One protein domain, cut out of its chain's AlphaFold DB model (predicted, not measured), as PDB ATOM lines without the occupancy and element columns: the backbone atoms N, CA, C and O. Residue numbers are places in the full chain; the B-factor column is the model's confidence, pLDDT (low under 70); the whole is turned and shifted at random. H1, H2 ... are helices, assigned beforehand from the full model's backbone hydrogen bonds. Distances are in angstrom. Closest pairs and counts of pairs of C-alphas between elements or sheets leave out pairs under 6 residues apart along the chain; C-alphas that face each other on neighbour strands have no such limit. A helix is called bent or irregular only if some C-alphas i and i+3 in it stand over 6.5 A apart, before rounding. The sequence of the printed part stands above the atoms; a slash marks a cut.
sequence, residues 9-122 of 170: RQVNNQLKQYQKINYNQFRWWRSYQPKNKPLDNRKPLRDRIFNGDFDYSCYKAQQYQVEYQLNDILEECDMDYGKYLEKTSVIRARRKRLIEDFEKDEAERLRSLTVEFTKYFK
ATOM      1  N   ARG A   9     -12.207 -12.560 -17.340       96.38
ATOM      2  CA  ARG A   9     -13.269 -13.232 -18.109       96.38
ATOM      3  C   ARG A   9     -13.853 -12.324 -19.196       96.38
ATOM      4  O   ARG A   9     -14.037 -12.791 -20.318       96.38
ATOM      5  N   GLN A  10     -14.138 -11.058 -18.889       96.62
ATOM      6  CA  GLN A  10     -14.647 -10.092 -19.870       96.62
ATOM      7  C   GLN A  10     -13.619  -9.819 -20.970       96.62
ATOM      8  O   GLN A  10     -13.975  -9.880 -22.144       96.62
ATOM      9  N   VAL A  11     -12.346  -9.626 -20.609       96.06
ATOM     10  CA  VAL A  11     -11.253  -9.446 -21.580       96.06
ATOM     11  C   VAL A  11     -11.150 -10.654 -22.511       96.06
ATOM     12  O   VAL A  11     -11.142 -10.506 -23.730       96.06
ATOM     13  N   ASN A  12     -11.157 -11.871 -21.961       95.19
ATOM     14  CA  ASN A  12     -11.128 -13.090 -22.771       95.19
ATOM     15  C   ASN A  12     -12.355 -13.213 -23.688       95.19
ATOM     16  O   ASN A  12     -12.233 -13.687 -24.816       95.19
ATOM     17  N   ASN A  13     -13.533 -12.784 -23.233       96.25
ATOM     18  CA  ASN A  13     -14.738 -12.768 -24.060       96.25
ATOM     19  C   ASN A  13     -14.644 -11.750 -25.204       96.25
ATOM     20  O   ASN A  13     -15.019 -12.092 -26.323       96.25
ATOM     21  N   GLN A  14     -14.091 -10.557 -24.966       94.81
ATOM     22  CA  GLN A  14     -13.805  -9.585 -26.027       94.81
ATOM     23  C   GLN A  14     -12.805 -10.156 -27.039       94.81
ATOM     24  O   GLN A  14     -13.044 -10.119 -28.241       94.81
ATOM     25  N   LEU A  15     -11.725 -10.788 -26.572       94.88
ATOM     26  CA  LEU A  15     -10.712 -11.374 -27.457       94.88
ATOM     27  C   LEU A  15     -11.258 -12.481 -28.373       94.88
ATOM     28  O   LEU A  15     -10.810 -12.599 -29.511       94.88
ATOM     29  N   LYS A  16     -12.258 -13.254 -27.927       95.19
ATOM     30  CA  LYS A  16     -12.937 -14.276 -28.754       95.19
ATOM     31  C   LYS A  16     -13.701 -13.691 -29.949       95.19
ATOM     32  O   LYS A  16     -13.981 -14.404 -30.920       95.19
ATOM     33  N   GLN A  17     -14.067 -12.412 -29.892       93.19
ATOM     34  CA  GLN A  17     -14.719 -11.738 -31.015       93.19
ATOM     35  C   GLN A  17     -13.747 -11.529 -32.179       93.19
ATOM     36  O   GLN A  17     -14.181 -11.515 -33.328       93.19
ATOM     37  N   TYR A  18     -12.443 -11.479 -31.907       94.88
ATOM     38  CA  TYR A  18     -11.391 -11.277 -32.895       94.88
ATOM     39  C   TYR A  18     -10.800 -12.600 -33.404       94.88
ATOM     40  O   TYR A  18     -10.983 -13.669 -32.819       94.88
ATOM     41  N   GLN A  19     -10.085 -12.539 -34.525       94.62
ATOM     42  CA  GLN A  19      -9.328 -13.664 -35.061       94.62
ATOM     43  C   GLN A  19      -7.931 -13.684 -34.436       94.62
ATOM     44  O   GLN A  19      -7.207 -12.690 -34.502       94.62
ATOM     45  N   LYS A  20      -7.527 -14.823 -33.867       95.38
ATOM     46  CA  LYS A  20      -6.150 -15.032 -33.405       95.38
ATOM     47  C   LYS A  20      -5.209 -15.162 -34.606       95.38
ATOM     48  O   LYS A  20      -5.513 -15.899 -35.542       95.38
ATOM     49  N   ILE A  21      -4.076 -14.465 -34.568       95.00
ATOM     50  CA  ILE A  21      -3.073 -14.489 -35.643       95.00
ATOM     51  C   ILE A  21      -1.866 -15.356 -35.287       95.00
ATOM     52  O   ILE A  21      -1.530 -15.538 -34.115       95.00
ATOM     53  N   ASN A  22      -1.203 -15.869 -36.325       94.81
ATOM     54  CA  ASN A  22       0.072 -16.569 -36.199       94.81
ATOM     55  C   ASN A  22       1.202 -15.589 -35.861       94.81
ATOM     56  O   ASN A  22       1.110 -14.388 -36.132       94.81
ATOM     57  N   TYR A  23       2.285 -16.116 -35.290       93.75
ATOM     58  CA  TYR A  23       3.463 -15.318 -34.972       93.75
ATOM     59  C   TYR A  23       4.057 -14.676 -36.232       93.75
ATOM     60  O   TYR A  23       4.201 -15.315 -37.274       93.75
ATOM     61  N   ASN A  24       4.427 -13.405 -36.114       94.50
ATOM     62  CA  ASN A  24       5.099 -12.650 -37.160       94.50
ATOM     63  C   ASN A  24       6.174 -11.774 -36.517       94.50
ATOM     64  O   ASN A  24       5.852 -10.935 -35.679       94.50
ATOM     65  N   GLN A  25       7.430 -11.916 -36.945       93.75
ATOM     66  CA  GLN A  25       8.567 -11.166 -36.394       93.75
ATOM     67  C   GLN A  25       8.407  -9.637 -36.468       93.75
ATOM     68  O   GLN A  25       8.875  -8.926 -35.587       93.75
ATOM     69  N   PHE A  26       7.699  -9.110 -37.472       93.75
ATOM     70  CA  PHE A  26       7.497  -7.668 -37.654       93.75
ATOM     71  C   PHE A  26       6.293  -7.119 -36.886       93.75
ATOM     72  O   PHE A  26       6.138  -5.907 -36.788       93.75
ATOM     73  N   ARG A  27       5.414  -7.993 -36.382       92.94
ATOM     74  CA  ARG A  27       4.181  -7.634 -35.656       92.94
ATOM     75  C   ARG A  27       3.991  -8.486 -34.405       92.94
ATOM     76  O   ARG A  27       2.865  -8.744 -33.994       92.94
ATOM     77  N   TRP A  28       5.093  -8.921 -33.801       95.00
ATOM     78  CA  TRP A  28       5.115  -9.931 -32.741       95.00
ATOM     79  C   TRP A  28       4.324  -9.526 -31.488       95.00
ATOM     80  O   TRP A  28       3.916 -10.379 -30.705       95.00
ATOM     81  N   TRP A  29       4.088  -8.223 -31.296       95.50
ATOM     82  CA  TRP A  29       3.316  -7.681 -30.177       95.50
ATOM     83  C   TRP A  29       1.794  -7.828 -30.356       95.50
ATOM     84  O   TRP A  29       1.052  -7.716 -29.375       95.50
ATOM     85  N   ARG A  30       1.322  -8.100 -31.581       94.38
ATOM     86  CA  ARG A  30      -0.092  -8.318 -31.911       94.38
ATOM     87  C   ARG A  30      -0.408  -9.812 -31.864       94.38
ATOM     88  O   ARG A  30       0.365 -10.637 -32.336       94.38
ATOM     89  N   SER A  31      -1.561 -10.167 -31.308       93.88
ATOM     90  CA  SER A  31      -2.046 -11.558 -31.262       93.88
ATOM     91  C   SER A  31      -3.450 -11.736 -31.817       93.88
ATOM     92  O   SER A  31      -3.841 -12.868 -32.103       93.88
ATOM     93  N   TYR A  32      -4.187 -10.643 -32.007       95.81
ATOM     94  CA  TYR A  32      -5.538 -10.664 -32.551       95.81
ATOM     95  C   TYR A  32      -5.730  -9.571 -33.600       95.81
ATOM     96  O   TYR A  32      -5.084  -8.521 -33.537       95.81
ATOM     97  N   GLN A  33      -6.630  -9.836 -34.544       93.81
ATOM     98  CA  GLN A  33      -7.069  -8.911 -35.587       93.81
ATOM     99  C   GLN A  33      -8.595  -8.988 -35.779       93.81
ATOM    100  O   GLN A  33      -9.192 -10.018 -35.447       93.81
ATOM    101  N   PRO A  34      -9.243  -7.948 -36.336       93.19
ATOM    102  CA  PRO A  34     -10.650  -8.020 -36.730       93.19
ATOM    103  C   PRO A  34     -10.916  -9.206 -37.669       93.19
ATOM    104  O   PRO A  34     -10.086  -9.527 -38.518       93.19
ATOM    105  N   LYS A  35     -12.064  -9.878 -37.503       92.00
ATOM    106  CA  LYS A  35     -12.447 -11.031 -38.343       92.00
ATOM    107  C   LYS A  35     -12.775 -10.604 -39.770       92.00
ATOM    108  O   LYS A  35     -12.367 -11.261 -40.725       92.00
ATOM    109  N   ASN A  36     -13.512  -9.505 -39.890       92.50
ATOM    110  CA  ASN A  36     -13.922  -8.966 -41.172       92.50
ATOM    111  C   ASN A  36     -12.814  -8.078 -41.724       92.50
ATOM    112  O   ASN A  36     -12.193  -7.295 -41.000       92.50
ATOM    113  N   LYS A  37     -12.561  -8.207 -43.025       92.12
ATOM    114  CA  LYS A  37     -11.712  -7.252 -43.733       92.12
ATOM    115  C   LYS A  37     -12.511  -5.963 -43.939       92.12
ATOM    116  O   LYS A  37     -13.696  -6.076 -44.262       92.12
ATOM    117  N   PRO A  38     -11.882  -4.783 -43.801       93.62
ATOM    118  CA  PRO A  38     -12.546  -3.529 -44.106       93.62
ATOM    119  C   PRO A  38     -13.102  -3.524 -45.528       93.62
ATOM    120  O   PRO A  38     -12.450  -4.034 -46.449       93.62
ATOM    121  N   LEU A  39     -14.299  -2.972 -45.705       94.81
ATOM    122  CA  LEU A  39     -14.888  -2.825 -47.030       94.81
ATOM    123  C   LEU A  39     -14.186  -1.709 -47.820       94.81
ATOM    124  O   LEU A  39     -13.520  -0.831 -47.272       94.81
ATOM    125  N   ASP A  40     -14.335  -1.750 -49.146       92.31
ATOM    126  CA  ASP A  40     -13.832  -0.692 -50.028       92.31
ATOM    127  C   ASP A  40     -14.544   0.641 -49.730       92.31
ATOM    128  O   ASP A  40     -15.757   0.673 -49.513       92.31
ATOM    129  N   ASN A  41     -13.808   1.752 -49.794       88.25
ATOM    130  CA  ASN A  41     -14.326   3.101 -49.536       88.25
ATOM    131  C   ASN A  41     -15.472   3.524 -50.472       88.25
ATOM    132  O   ASN A  41     -16.178   4.483 -50.182       88.25
ATOM    133  N   ARG A  42     -15.662   2.841 -51.606       87.69
ATOM    134  CA  ARG A  42     -16.786   3.060 -52.530       87.69
ATOM    135  C   ARG A  42     -18.100   2.467 -52.028       87.69
ATOM    136  O   ARG A  42     -19.147   2.777 -52.595       87.69
ATOM    137  N   LYS A  43     -18.061   1.568 -51.040       91.75
ATOM    138  CA  LYS A  43     -19.272   0.994 -50.449       91.75
ATOM    139  C   LYS A  43     -20.003   2.047 -49.606       91.75
ATOM    140  O   LYS A  43     -19.342   2.905 -49.020       91.75
ATOM    141  N   PRO A  44     -21.348   1.993 -49.540       91.44
ATOM    142  CA  PRO A  44     -22.128   2.909 -48.715       91.44
ATOM    143  C   PRO A  44     -21.639   2.930 -47.263       91.44
ATOM    144  O   PRO A  44     -21.293   1.883 -46.711       91.44
ATOM    145  N   LEU A  45     -21.658   4.109 -46.634       92.19
ATOM    146  CA  LEU A  45     -21.219   4.288 -45.244       92.19
ATOM    147  C   LEU A  45     -21.952   3.331 -44.293       92.19
ATOM    148  O   LEU A  45     -21.323   2.693 -43.453       92.19
ATOM    149  N   ARG A  46     -23.262   3.158 -44.492       93.44
ATOM    150  CA  ARG A  46     -24.099   2.224 -43.731       93.44
ATOM    151  C   ARG A  46     -23.558   0.790 -43.748       93.44
ATOM    152  O   ARG A  46     -23.434   0.174 -42.696       93.44
ATOM    153  N   ASP A  47     -23.192   0.270 -44.918       94.00
ATOM    154  CA  ASP A  47     -22.691  -1.105 -45.060       94.00
ATOM    155  C   ASP A  47     -21.323  -1.278 -44.386       94.00
ATOM    156  O   ASP A  47     -21.048  -2.311 -43.780       94.00
ATOM    157  N   ARG A  48     -20.476  -0.245 -44.452       94.75
ATOM    158  CA  ARG A  48     -19.166  -0.207 -43.783       94.75
ATOM    159  C   ARG A  48     -19.302  -0.193 -42.261       94.75
ATOM    160  O   ARG A  48     -18.564  -0.901 -41.580       94.75
ATOM    161  N   ILE A  49     -20.277   0.555 -41.737       94.56
ATOM    162  CA  ILE A  49     -20.636   0.539 -40.312       94.56
ATOM    163  C   ILE A  49     -21.080  -0.870 -39.903       94.56
ATOM    164  O   ILE A  49     -20.539  -1.415 -38.949       94.56
ATOM    165  N   PHE A  50     -21.981  -1.508 -40.658       94.12
ATOM    166  CA  PHE A  50     -22.426  -2.875 -40.349       94.12
ATOM    167  C   PHE A  50     -21.327  -3.936 -40.464       94.12
ATOM    168  O   PHE A  50     -21.377  -4.941 -39.758       94.12
ATOM    169  N   ASN A  51     -20.334  -3.736 -41.333       94.19
ATOM    170  CA  ASN A  51     -19.183  -4.636 -41.431       94.19
ATOM    171  C   ASN A  51     -18.261  -4.567 -40.198       94.19
ATOM    172  O   ASN A  51     -17.475  -5.494 -39.976       94.19
ATOM    173  N   GLY A  52     -18.369  -3.489 -39.412       93.12
ATOM    174  CA  GLY A  52     -17.509  -3.197 -38.271       93.12
ATOM    175  C   GLY A  52     -16.227  -2.450 -38.649       93.12
ATOM    176  O   GLY A  52     -15.248  -2.500 -37.910       93.12
ATOM    177  N   ASP A  53     -16.194  -1.752 -39.796       93.19
ATOM    178  CA  ASP A  53     -15.011  -0.983 -40.234       93.19
ATOM    179  C   ASP A  53     -14.604   0.083 -39.201       93.19
ATOM    180  O   ASP A  53     -13.424   0.421 -39.057       93.19
ATOM    181  N   PHE A  54     -15.599   0.594 -38.478       93.38
ATOM    182  CA  PHE A  54     -15.481   1.655 -37.485       93.38
ATOM    183  C   PHE A  54     -15.675   1.153 -36.047       93.38
ATOM    184  O   PHE A  54     -15.827   1.965 -35.137       93.38
ATOM    185  N   ASP A  55     -15.669  -0.167 -35.836       92.50
ATOM    186  CA  ASP A  55     -15.762  -0.745 -34.497       92.50
ATOM    187  C   ASP A  55     -14.515  -0.431 -33.665       92.50
ATOM    188  O   ASP A  55     -13.414  -0.205 -34.180       92.50
ATOM    189  N   TYR A  56     -14.693  -0.479 -32.348       92.19
ATOM    190  CA  TYR A  56     -13.640  -0.211 -31.379       92.19
ATOM    191  C   TYR A  56     -12.414  -1.115 -31.573       92.19
ATOM    192  O   TYR A  56     -12.527  -2.335 -31.759       92.19
ATOM    193  N   SER A  57     -11.221  -0.521 -31.486       93.75
ATOM    194  CA  SER A  57      -9.974  -1.218 -31.790       93.75
ATOM    195  C   SER A  57      -9.738  -2.477 -30.950       93.75
ATOM    196  O   SER A  57      -9.717  -2.469 -29.714       93.75
ATOM    197  N   CYS A  58      -9.384  -3.562 -31.644       93.50
ATOM    198  CA  CYS A  58      -9.001  -4.837 -31.038       93.50
ATOM    199  C   CYS A  58      -7.733  -4.768 -30.166       93.50
ATOM    200  O   CYS A  58      -7.436  -5.716 -29.430       93.50
ATOM    201  N   TYR A  59      -6.956  -3.684 -30.245       96.25
ATOM    202  CA  TYR A  59      -5.737  -3.528 -29.454       96.25
ATOM    203  C   TYR A  59      -6.035  -3.277 -27.977       96.25
ATOM    204  O   TYR A  59      -5.236  -3.692 -27.139       96.25
ATOM    205  N   LYS A  60      -7.189  -2.694 -27.625       95.69
ATOM    206  CA  LYS A  60      -7.511  -2.404 -26.222       95.69
ATOM    207  C   LYS A  60      -7.642  -3.670 -25.379       95.69
ATOM    208  O   LYS A  60      -6.991  -3.800 -24.347       95.69
ATOM    209  N   ALA A  61      -8.410  -4.648 -25.858       95.62
ATOM    210  CA  ALA A  61      -8.552  -5.934 -25.174       95.62
ATOM    211  C   ALA A  61      -7.201  -6.670 -25.048       95.62
ATOM    212  O   ALA A  61      -6.930  -7.328 -24.045       95.62
ATOM    213  N   GLN A  62      -6.314  -6.513 -26.040       96.38
ATOM    214  CA  GLN A  62      -4.956  -7.063 -25.992       96.38
ATOM    215  C   GLN A  62      -4.078  -6.357 -24.951       96.38
ATOM    216  O   GLN A  62      -3.291  -7.027 -24.287       96.38
ATOM    217  N   GLN A  63      -4.218  -5.039 -24.773       96.69
ATOM    218  CA  GLN A  63      -3.528  -4.305 -23.706       96.69
ATOM    219  C   GLN A  63      -3.926  -4.849 -22.335       96.69
ATOM    220  O   GLN A  63      -3.044  -5.212 -21.564       96.69
ATOM    221  N   TYR A  64      -5.228  -4.999 -22.071       96.94
ATOM    222  CA  TYR A  64      -5.708  -5.541 -20.796       96.94
ATOM    223  C   TYR A  64      -5.195  -6.959 -20.539       96.94
ATOM    224  O   TYR A  64      -4.781  -7.280 -19.429       96.94
ATOM    225  N   GLN A  65      -5.155  -7.808 -21.570       96.81
ATOM    226  CA  GLN A  65      -4.565  -9.141 -21.447       96.81
ATOM    227  C   GLN A  65      -3.088  -9.077 -21.034       96.81
ATOM    228  O   GLN A  65      -2.654  -9.852 -20.186       96.81
ATOM    229  N   VAL A  66      -2.320  -8.164 -21.628       96.69
ATOM    230  CA  VAL A  66      -0.897  -7.976 -21.319       96.69
ATOM    231  C   VAL A  66      -0.698  -7.400 -19.916       96.69
ATOM    232  O   VAL A  66       0.221  -7.807 -19.214       96.69
ATOM    233  N   GLU A  67      -1.562  -6.493 -19.472       96.69
ATOM    234  CA  GLU A  67      -1.527  -5.948 -18.111       96.69
ATOM    235  C   GLU A  67      -1.824  -7.023 -17.061       96.69
ATOM    236  O   GLU A  67      -1.120  -7.094 -16.055       96.69
ATOM    237  N   TYR A  68      -2.772  -7.926 -17.337       96.75
ATOM    238  CA  TYR A  68      -2.996  -9.105 -16.498       96.75
ATOM    239  C   TYR A  68      -1.757 -10.001 -16.427       96.75
ATOM    240  O   TYR A  68      -1.375 -10.407 -15.338       96.75
ATOM    241  N   GLN A  69      -1.085 -10.253 -17.555       95.31
ATOM    242  CA  GLN A  69       0.160 -11.034 -17.569       95.31
ATOM    243  C   GLN A  69       1.271 -10.379 -16.741       95.31
ATOM    244  O   GLN A  69       2.025 -11.071 -16.065       95.31
ATOM    245  N   LEU A  70       1.389  -9.048 -16.783       95.25
ATOM    246  CA  LEU A  70       2.365  -8.324 -15.968       95.25
ATOM    247  C   LEU A  70       2.044  -8.428 -14.473       95.25
ATOM    248  O   LEU A  70       2.962  -8.587 -13.675       95.25
ATOM    249  N   ASN A  71       0.764  -8.364 -14.102       94.81
ATOM    250  CA  ASN A  71       0.331  -8.562 -12.721       94.81
ATOM    251  C   ASN A  71       0.620  -9.990 -12.233       94.81
ATOM    252  O   ASN A  71       1.185 -10.133 -11.154       94.81
ATOM    253  N   ASP A  72       0.320 -11.011 -13.045       94.56
ATOM    254  CA  ASP A  72       0.612 -12.416 -12.721       94.56
ATOM    255  C   ASP A  72       2.127 -12.615 -12.470       94.56
ATOM    256  O   ASP A  72       2.533 -13.202 -11.472       94.56
ATOM    257  N   ILE A  73       2.992 -12.056 -13.330       94.06
ATOM    258  CA  ILE A  73       4.456 -12.173 -13.175       94.06
ATOM    259  C   ILE A  73       4.963 -11.417 -11.943       94.06
ATOM    260  O   ILE A  73       5.938 -11.844 -11.325       94.06
ATOM    261  N   LEU A  74       4.349 -10.283 -11.596       93.12
ATOM    262  CA  LEU A  74       4.710  -9.538 -10.390       93.12
ATOM    263  C   LEU A  74       4.432 -10.365  -9.130       93.12
ATOM    264  O   LEU A  74       5.286 -10.414  -8.247       93.12
ATOM    265  N   GLU A  75       3.281 -11.036  -9.087       92.25
ATOM    266  CA  GLU A  75       2.902 -11.950  -8.005       92.25
ATOM    267  C   GLU A  75       3.855 -13.155  -7.935       92.25
ATOM    268  O   GLU A  75       4.383 -13.464  -6.871       92.25
ATOM    269  N   GLU A  76       4.198 -13.763  -9.077       92.56
ATOM    270  CA  GLU A  76       5.185 -14.855  -9.148       92.56
ATOM    271  C   GLU A  76       6.598 -14.466  -8.681       92.56
ATOM    272  O   GLU A  76       7.405 -15.333  -8.334       92.56
ATOM    273  N   CYS A  77       6.956 -13.183  -8.767       91.56
ATOM    274  CA  CYS A  77       8.276 -12.700  -8.368       91.56
ATOM    275  C   CYS A  77       8.341 -12.284  -6.895       91.56
ATOM    276  O   CYS A  77       9.425 -11.903  -6.467       91.56
ATOM    277  N   ASP A  78       7.236 -12.351  -6.145       87.00
ATOM    278  CA  ASP A  78       7.163 -11.972  -4.725       87.00
ATOM    279  C   ASP A  78       7.841 -10.619  -4.437       87.00
ATOM    280  O   ASP A  78       8.652 -10.462  -3.529       87.00
ATOM    281  N   MET A  79       7.563  -9.628  -5.292       77.56
ATOM    282  CA  MET A  79       8.123  -8.270  -5.209       77.56
ATOM    283  C   MET A  79       9.646  -8.151  -5.426       77.56
ATOM    284  O   MET A  79      10.198  -7.060  -5.260       77.56
ATOM    285  N   ASP A  80      10.327  -9.203  -5.894       90.75
ATOM    286  CA  ASP A  80      11.679  -9.093  -6.453       90.75
ATOM    287  C   ASP A  80      11.634  -8.339  -7.789       90.75
ATOM    288  O   ASP A  80      11.386  -8.887  -8.873       90.75
ATOM    289  N   TYR A  81      11.885  -7.035  -7.701       87.31
ATOM    290  CA  TYR A  81      11.869  -6.141  -8.849       87.31
ATOM    291  C   TYR A  81      12.966  -6.449  -9.872       87.31
ATOM    292  O   TYR A  81      12.743  -6.215 -11.059       87.31
ATOM    293  N   GLY A  82      14.120  -6.985  -9.463       91.06
ATOM    294  CA  GLY A  82      15.197  -7.330 -10.394       91.06
ATOM    295  C   GLY A  82      14.751  -8.444 -11.338       91.06
ATOM    296  O   GLY A  82      14.716  -8.269 -12.559       91.06
ATOM    297  N   LYS A  83      14.270  -9.542 -10.753       91.62
ATOM    298  CA  LYS A  83      13.717 -10.688 -11.487       91.62
ATOM    299  C   LYS A  83      12.493 -10.312 -12.325       91.62
ATOM    300  O   LYS A  83      12.341 -10.771 -13.462       91.62
ATOM    301  N   TYR A  84      11.627  -9.450 -11.793       92.69
ATOM    302  CA  TYR A  84      10.464  -8.937 -12.515       92.69
ATOM    303  C   TYR A  84      10.865  -8.151 -13.772       92.69
ATOM    304  O   TYR A  84      10.279  -8.347 -14.841       92.69
ATOM    305  N   LEU A  85      11.865  -7.270 -13.680       92.31
ATOM    306  CA  LEU A  85      12.318  -6.457 -14.813       92.31
ATOM    307  C   LEU A  85      12.869  -7.318 -15.953       92.31
ATOM    308  O   LEU A  85      12.517  -7.083 -17.112       92.31
ATOM    309  N   GLU A  86      13.672  -8.329 -15.627       92.31
ATOM    310  CA  GLU A  86      14.228  -9.257 -16.614       92.31
ATOM    311  C   GLU A  86      13.118 -10.026 -17.342       92.31
ATOM    312  O   GLU A  86      13.032  -9.982 -18.577       92.31
ATOM    313  N   LYS A  87      12.201 -10.642 -16.582       91.94
ATOM    314  CA  LYS A  87      11.083 -11.429 -17.127       91.94
ATOM    315  C   LYS A  87      10.103 -10.600 -17.958       91.94
ATOM    316  O   LYS A  87       9.553 -11.092 -18.943       91.94
ATOM    317  N   THR A  88       9.845  -9.352 -17.569       94.88
ATOM    318  CA  THR A  88       8.792  -8.530 -18.192       94.88
ATOM    319  C   THR A  88       9.273  -7.622 -19.315       94.88
ATOM    320  O   THR A  88       8.436  -7.016 -19.985       94.88
ATOM    321  N   SER A  89      10.581  -7.532 -19.566       94.31
ATOM    322  CA  SER A  89      11.188  -6.666 -20.591       94.31
ATOM    323  C   SER A  89      10.439  -6.690 -21.940       94.31
ATOM    324  O   SER A  89       9.971  -5.655 -22.428       94.31
ATOM    325  N   VAL A  90      10.219  -7.884 -22.497       94.56
ATOM    326  CA  VAL A  90       9.502  -8.103 -23.765       94.56
ATOM    327  C   VAL A  90       8.009  -7.770 -23.646       94.56
ATOM    328  O   VAL A  90       7.434  -7.128 -24.526       94.56
ATOM    329  N   ILE A  91       7.362  -8.149 -22.544       95.50
ATOM    330  CA  ILE A  91       5.924  -7.927 -22.316       95.50
ATOM    331  C   ILE A  91       5.617  -6.427 -22.174       95.50
ATOM    332  O   ILE A  91       4.628  -5.928 -22.714       95.50
ATOM    333  N   ARG A  92       6.506  -5.666 -21.532       95.25
ATOM    334  CA  ARG A  92       6.412  -4.204 -21.420       95.25
ATOM    335  C   ARG A  92       6.575  -3.525 -22.777       95.25
ATOM    336  O   ARG A  92       5.799  -2.624 -23.099       95.25
ATOM    337  N   ALA A  93       7.525  -3.983 -23.594       96.38
ATOM    338  CA  ALA A  93       7.677  -3.498 -24.966       96.38
ATOM    339  C   ALA A  93       6.425  -3.786 -25.812       96.38
ATOM    340  O   ALA A  93       5.969  -2.922 -26.563       96.38
ATOM    341  N   ARG A  94       5.819  -4.966 -25.635       96.88
ATOM    342  CA  ARG A  94       4.539  -5.328 -26.252       96.88
ATOM    343  C   ARG A  94       3.409  -4.392 -25.827       96.88
ATOM    344  O   ARG A  94       2.702  -3.888 -26.697       96.88
ATOM    345  N   ARG A  95       3.256  -4.126 -24.524       96.94
ATOM    346  CA  ARG A  95       2.248  -3.190 -23.994       96.94
ATOM    347  C   ARG A  95       2.387  -1.811 -24.632       96.94
ATOM    348  O   ARG A  95       1.404  -1.280 -25.135       96.94
ATOM    349  N   LYS A  96       3.606  -1.260 -24.653       97.31
ATOM    350  CA  LYS A  96       3.881   0.064 -25.228       97.31
ATOM    351  C   LYS A  96       3.438   0.149 -26.693       97.31
ATOM    352  O   LYS A  96       2.672   1.037 -27.042       97.31
ATOM    353  N   ARG A  97       3.831  -0.823 -27.520       97.44
ATOM    354  CA  ARG A  97       3.453  -0.859 -28.944       97.44
ATOM    355  C   ARG A  97       1.950  -1.035 -29.165       97.44
ATOM    356  O   ARG A  97       1.406  -0.469 -30.103       97.44
ATOM    357  N   LEU A  98       1.272  -1.810 -28.314       97.38
ATOM    358  CA  LEU A  98      -0.186  -1.960 -28.376       97.38
ATOM    359  C   LEU A  98      -0.926  -0.666 -28.014       97.38
ATOM    360  O   LEU A  98      -2.011  -0.442 -28.542       97.38
ATOM    361  N   ILE A  99      -0.375   0.157 -27.118       96.88
ATOM    362  CA  ILE A  99      -0.923   1.483 -26.789       96.88
ATOM    363  C   ILE A  99      -0.752   2.429 -27.978       96.88
ATOM    364  O   ILE A  99      -1.736   2.999 -28.432       96.88
ATOM    365  N   GLU A 100       0.454   2.503 -28.542       97.44
ATOM    366  CA  GLU A 100       0.738   3.327 -29.725       97.44
ATOM    367  C   GLU A 100      -0.156   2.948 -30.920       97.44
ATOM    368  O   GLU A 100      -0.729   3.814 -31.583       97.44
ATOM    369  N   ASP A 101      -0.315   1.645 -31.182       96.50
ATOM    370  CA  ASP A 101      -1.200   1.153 -32.239       96.50
ATOM    371  C   ASP A 101      -2.666   1.509 -31.970       96.50
ATOM    372  O   ASP A 101      -3.367   1.893 -32.899       96.50
ATOM    373  N   PHE A 102      -3.129   1.392 -30.722       96.94
ATOM    374  CA  PHE A 102      -4.499   1.733 -30.334       96.94
ATOM    375  C   PHE A 102      -4.804   3.215 -30.537       96.94
ATOM    376  O   PHE A 102      -5.786   3.544 -31.191       96.94
ATOM    377  N   GLU A 103      -3.955   4.101 -30.014       96.81
ATOM    378  CA  GLU A 103      -4.151   5.550 -30.120       96.81
ATOM    379  C   GLU A 103      -4.182   5.995 -31.582       96.81
ATOM    380  O   GLU A 103      -5.060   6.755 -31.988       96.81
ATOM    381  N   LYS A 104      -3.262   5.466 -32.397       96.62
ATOM    382  CA  LYS A 104      -3.209   5.768 -33.828       96.62
ATOM    383  C   LYS A 104      -4.438   5.256 -34.580       96.62
ATOM    384  O   LYS A 104      -4.977   5.968 -35.421       96.62
ATOM    385  N   ASP A 105      -4.838   4.016 -34.319       95.31
ATOM    386  CA  ASP A 105      -5.951   3.343 -34.992       95.31
ATOM    387  C   ASP A 105      -7.291   4.012 -34.648       95.31
ATOM    388  O   ASP A 105      -8.063   4.323 -35.550       95.31
ATOM    389  N   GLU A 106      -7.534   4.339 -33.376       95.81
ATOM    390  CA  GLU A 106      -8.755   5.036 -32.950       95.81
ATOM    391  C   GLU A 106      -8.810   6.482 -33.451       95.81
ATOM    392  O   GLU A 106      -9.848   6.916 -33.953       95.81
ATOM    393  N   ALA A 107      -7.696   7.223 -33.397       95.81
ATOM    394  CA  ALA A 107      -7.643   8.578 -33.948       95.81
ATOM    395  C   ALA A 107      -7.940   8.587 -35.458       95.81
ATOM    396  O   ALA A 107      -8.683   9.440 -35.950       95.81
ATOM    397  N   GLU A 108      -7.397   7.616 -36.196       95.06
ATOM    398  CA  GLU A 108      -7.634   7.477 -37.631       95.06
ATOM    399  C   GLU A 108      -9.070   7.042 -37.950       95.06
ATOM    400  O   GLU A 108      -9.658   7.561 -38.904       95.06
ATOM    401  N   ARG A 109      -9.657   6.136 -37.155       94.25
ATOM    402  CA  ARG A 109     -11.067   5.744 -37.292       94.25
ATOM    403  C   ARG A 109     -11.998   6.921 -37.071       94.25
ATOM    404  O   ARG A 109     -12.838   7.162 -37.930       94.25
ATOM    405  N   LEU A 110     -11.824   7.670 -35.981       93.50
ATOM    406  CA  LEU A 110     -12.642   8.849 -35.683       93.50
ATOM    407  C   LEU A 110     -12.536   9.886 -36.803       93.50
ATOM    408  O   LEU A 110     -13.551  10.338 -37.328       93.50
ATOM    409  N   ARG A 111     -11.312  10.190 -37.247       94.62
ATOM    410  CA  ARG A 111     -11.071  11.109 -38.367       94.62
ATOM    411  C   ARG A 111     -11.756  10.638 -39.647       94.62
ATOM    412  O   ARG A 111     -12.406  11.432 -40.325       94.62
ATOM    413  N   SER A 112     -11.597   9.360 -39.986       93.69
ATOM    414  CA  SER A 112     -12.202   8.774 -41.183       93.69
ATOM    415  C   SER A 112     -13.722   8.809 -41.099       93.69
ATOM    416  O   SER A 112     -14.369   9.196 -42.064       93.69
ATOM    417  N   LEU A 113     -14.287   8.481 -39.939       93.44
ATOM    418  CA  LEU A 113     -15.722   8.483 -39.694       93.44
ATOM    419  C   LEU A 113     -16.323   9.872 -39.941       93.44
ATOM    420  O   LEU A 113     -17.233  10.007 -40.757       93.44
ATOM    421  N   THR A 114     -15.757  10.918 -39.331       93.25
ATOM    422  CA  THR A 114     -16.199  12.307 -39.533       93.25
ATOM    423  C   THR A 114     -16.117  12.727 -41.008       93.25
ATOM    424  O   THR A 114     -17.025  13.369 -41.541       93.25
ATOM    425  N   VAL A 115     -15.054  12.328 -41.711       92.94
ATOM    426  CA  VAL A 115     -14.890  12.619 -43.145       92.94
ATOM    427  C   VAL A 115     -15.920  11.877 -44.003       92.94
ATOM    428  O   VAL A 115     -16.420  12.435 -44.978       92.94
ATOM    429  N   GLU A 116     -16.247  10.629 -43.680       92.19
ATOM    430  CA  GLU A 116     -17.245   9.868 -44.433       92.19
ATOM    431  C   GLU A 116     -18.661  10.400 -44.195       92.19
ATOM    432  O   GLU A 116     -19.418  10.539 -45.153       92.19
ATOM    433  N   PHE A 117     -19.004  10.790 -42.964       91.44
ATOM    434  CA  PHE A 117     -20.291  11.424 -42.659       91.44
ATOM    435  C   PHE A 117     -20.481  12.744 -43.413       91.44
ATOM    436  O   PHE A 117     -21.502  12.926 -44.080       91.44
ATOM    437  N   THR A 118     -19.479  13.628 -43.388       90.31
ATOM    438  CA  THR A 118     -19.535  14.907 -44.121       90.31
ATOM    439  C   THR A 118     -19.673  14.696 -45.628       90.31
ATOM    440  O   THR A 118     -20.476  15.363 -46.278       90.31
ATOM    441  N   LYS A 119     -18.961  13.720 -46.209       88.06
ATOM    442  CA  LYS A 119     -19.086  13.381 -47.638       88.06
ATOM    443  C   LYS A 119     -20.437  12.771 -47.994       88.06
ATOM    444  O   LYS A 119     -21.003  13.128 -49.029       88.06
ATOM    445  N   TYR A 120     -20.928  11.840 -47.180       87.94
ATOM    446  CA  TYR A 120     -22.139  11.078 -47.469       87.94
ATOM    447  C   TYR A 120     -23.395  11.948 -47.341       87.94
ATOM    448  O   TYR A 120     -24.233  11.949 -48.243       87.94
ATOM    449  N   PHE A 121     -23.487  12.753 -46.278       86.88
ATOM    450  CA  PHE A 121     -24.647  13.608 -46.004       86.88
ATOM    451  C   PHE A 121     -24.487  15.058 -46.481       86.88
ATOM    452  O   PHE A 121     -25.452  15.814 -46.449       86.88
ATOM    453  N   LYS A 122     -23.303  15.447 -46.979       85.19
ATOM    454  CA  LYS A 122     -22.978  16.825 -47.403       85.19
ATOM    455  C   LYS A 122     -23.199  17.863 -46.294       85.19
ATOM    456  O   LYS A 122     -23.618  18.985 -46.571       85.19
TER     457      LYS A 122
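This is residues 9 to 122 of the 170 residues of an uncharacterized protein of Bacteroidetes bacterium 4572_77 (UniProt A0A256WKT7). A long helix, H4, runs along most of the length of a rod, and H3 folds back side by side with the first part of it to make a helical hairpin. The short helix H1 packs on the beginning of H3, and a long link, residues 18 to 44, winds from H1 to the short H2, which lies toward the far end of H4. The printed part has 114 residues with four named helices, in the order H1, H2, H3, H4, and no named strand; the class is all helix. The whole is loose, with a radius of gyration of the C-alphas of 17.6 A, and spans 59 by 27 by 23 A.

Begin with H4, residues 81 to 121, the longest helix by residues. It has a kink of 61 degrees near residue 88 and is irregular there, with C-alphas 87 and 90 at 7.6 A from each other. H3, residues 59 to 76, touches H4 with a shallow tilt of 14 degrees, opposite ways; the two are a helical hairpin. Look for their closest C-alphas at Tyr 59 and Phe 102, 5.5 A apart; H4 touches H3 with residues 84 to 102 alone. H1, residues 9 to 17, touches H3 at a steep tilt of 40 degrees, opposite ways, and H3 does so with residues 61 to 65 alone. Their closest C-alphas are those of Val 11 and Ala 61, 5.7 A apart. H2, residues 45 to 51, and H4 only just touch, with 3 pairs of C-alphas within 8 A, the closest being those of Leu 45 and Glu 116 at 6.9 A. They run opposite ways at a shallow tilt of 34.7 degrees, only just short of steep. H1 is apart from H4 and from H2, and H2 is apart from H3. In the backbone, each O i to N i+4 pair is within hydrogen-bond range in H2 and H3, against 4 of 5 in H1 and 35 of 37 in H4.

Find C-alpha 81 at (11.869, -6.141, -8.849); from there H4 runs 55.7 A to C-alpha 121 at (-24.647, 13.608, -46.004). H3 runs 25.7 A from C-alpha 59 to C-alpha 76. Find C-alpha 9 at (-13.269, -13.232, -18.109), where H1 begins; it is 13.1 A long, and H2 is 9.9 A. Between H1 and H2, residues 19 to 20 make a short antiparallel pairing with residues 32 to 33.

The two C-alphas farthest apart are those of Asp 78 and Lys 122, at 59.7 A. The printed part, residues 9 to 122, has no cut. The link from H1 to H2 is long, with 27 residues; H2 to H3 is short, with 7, and H3 to H4 is tight, with 4. The mean pLDDT of the printed part is 93.8, and no printed residue is under 70.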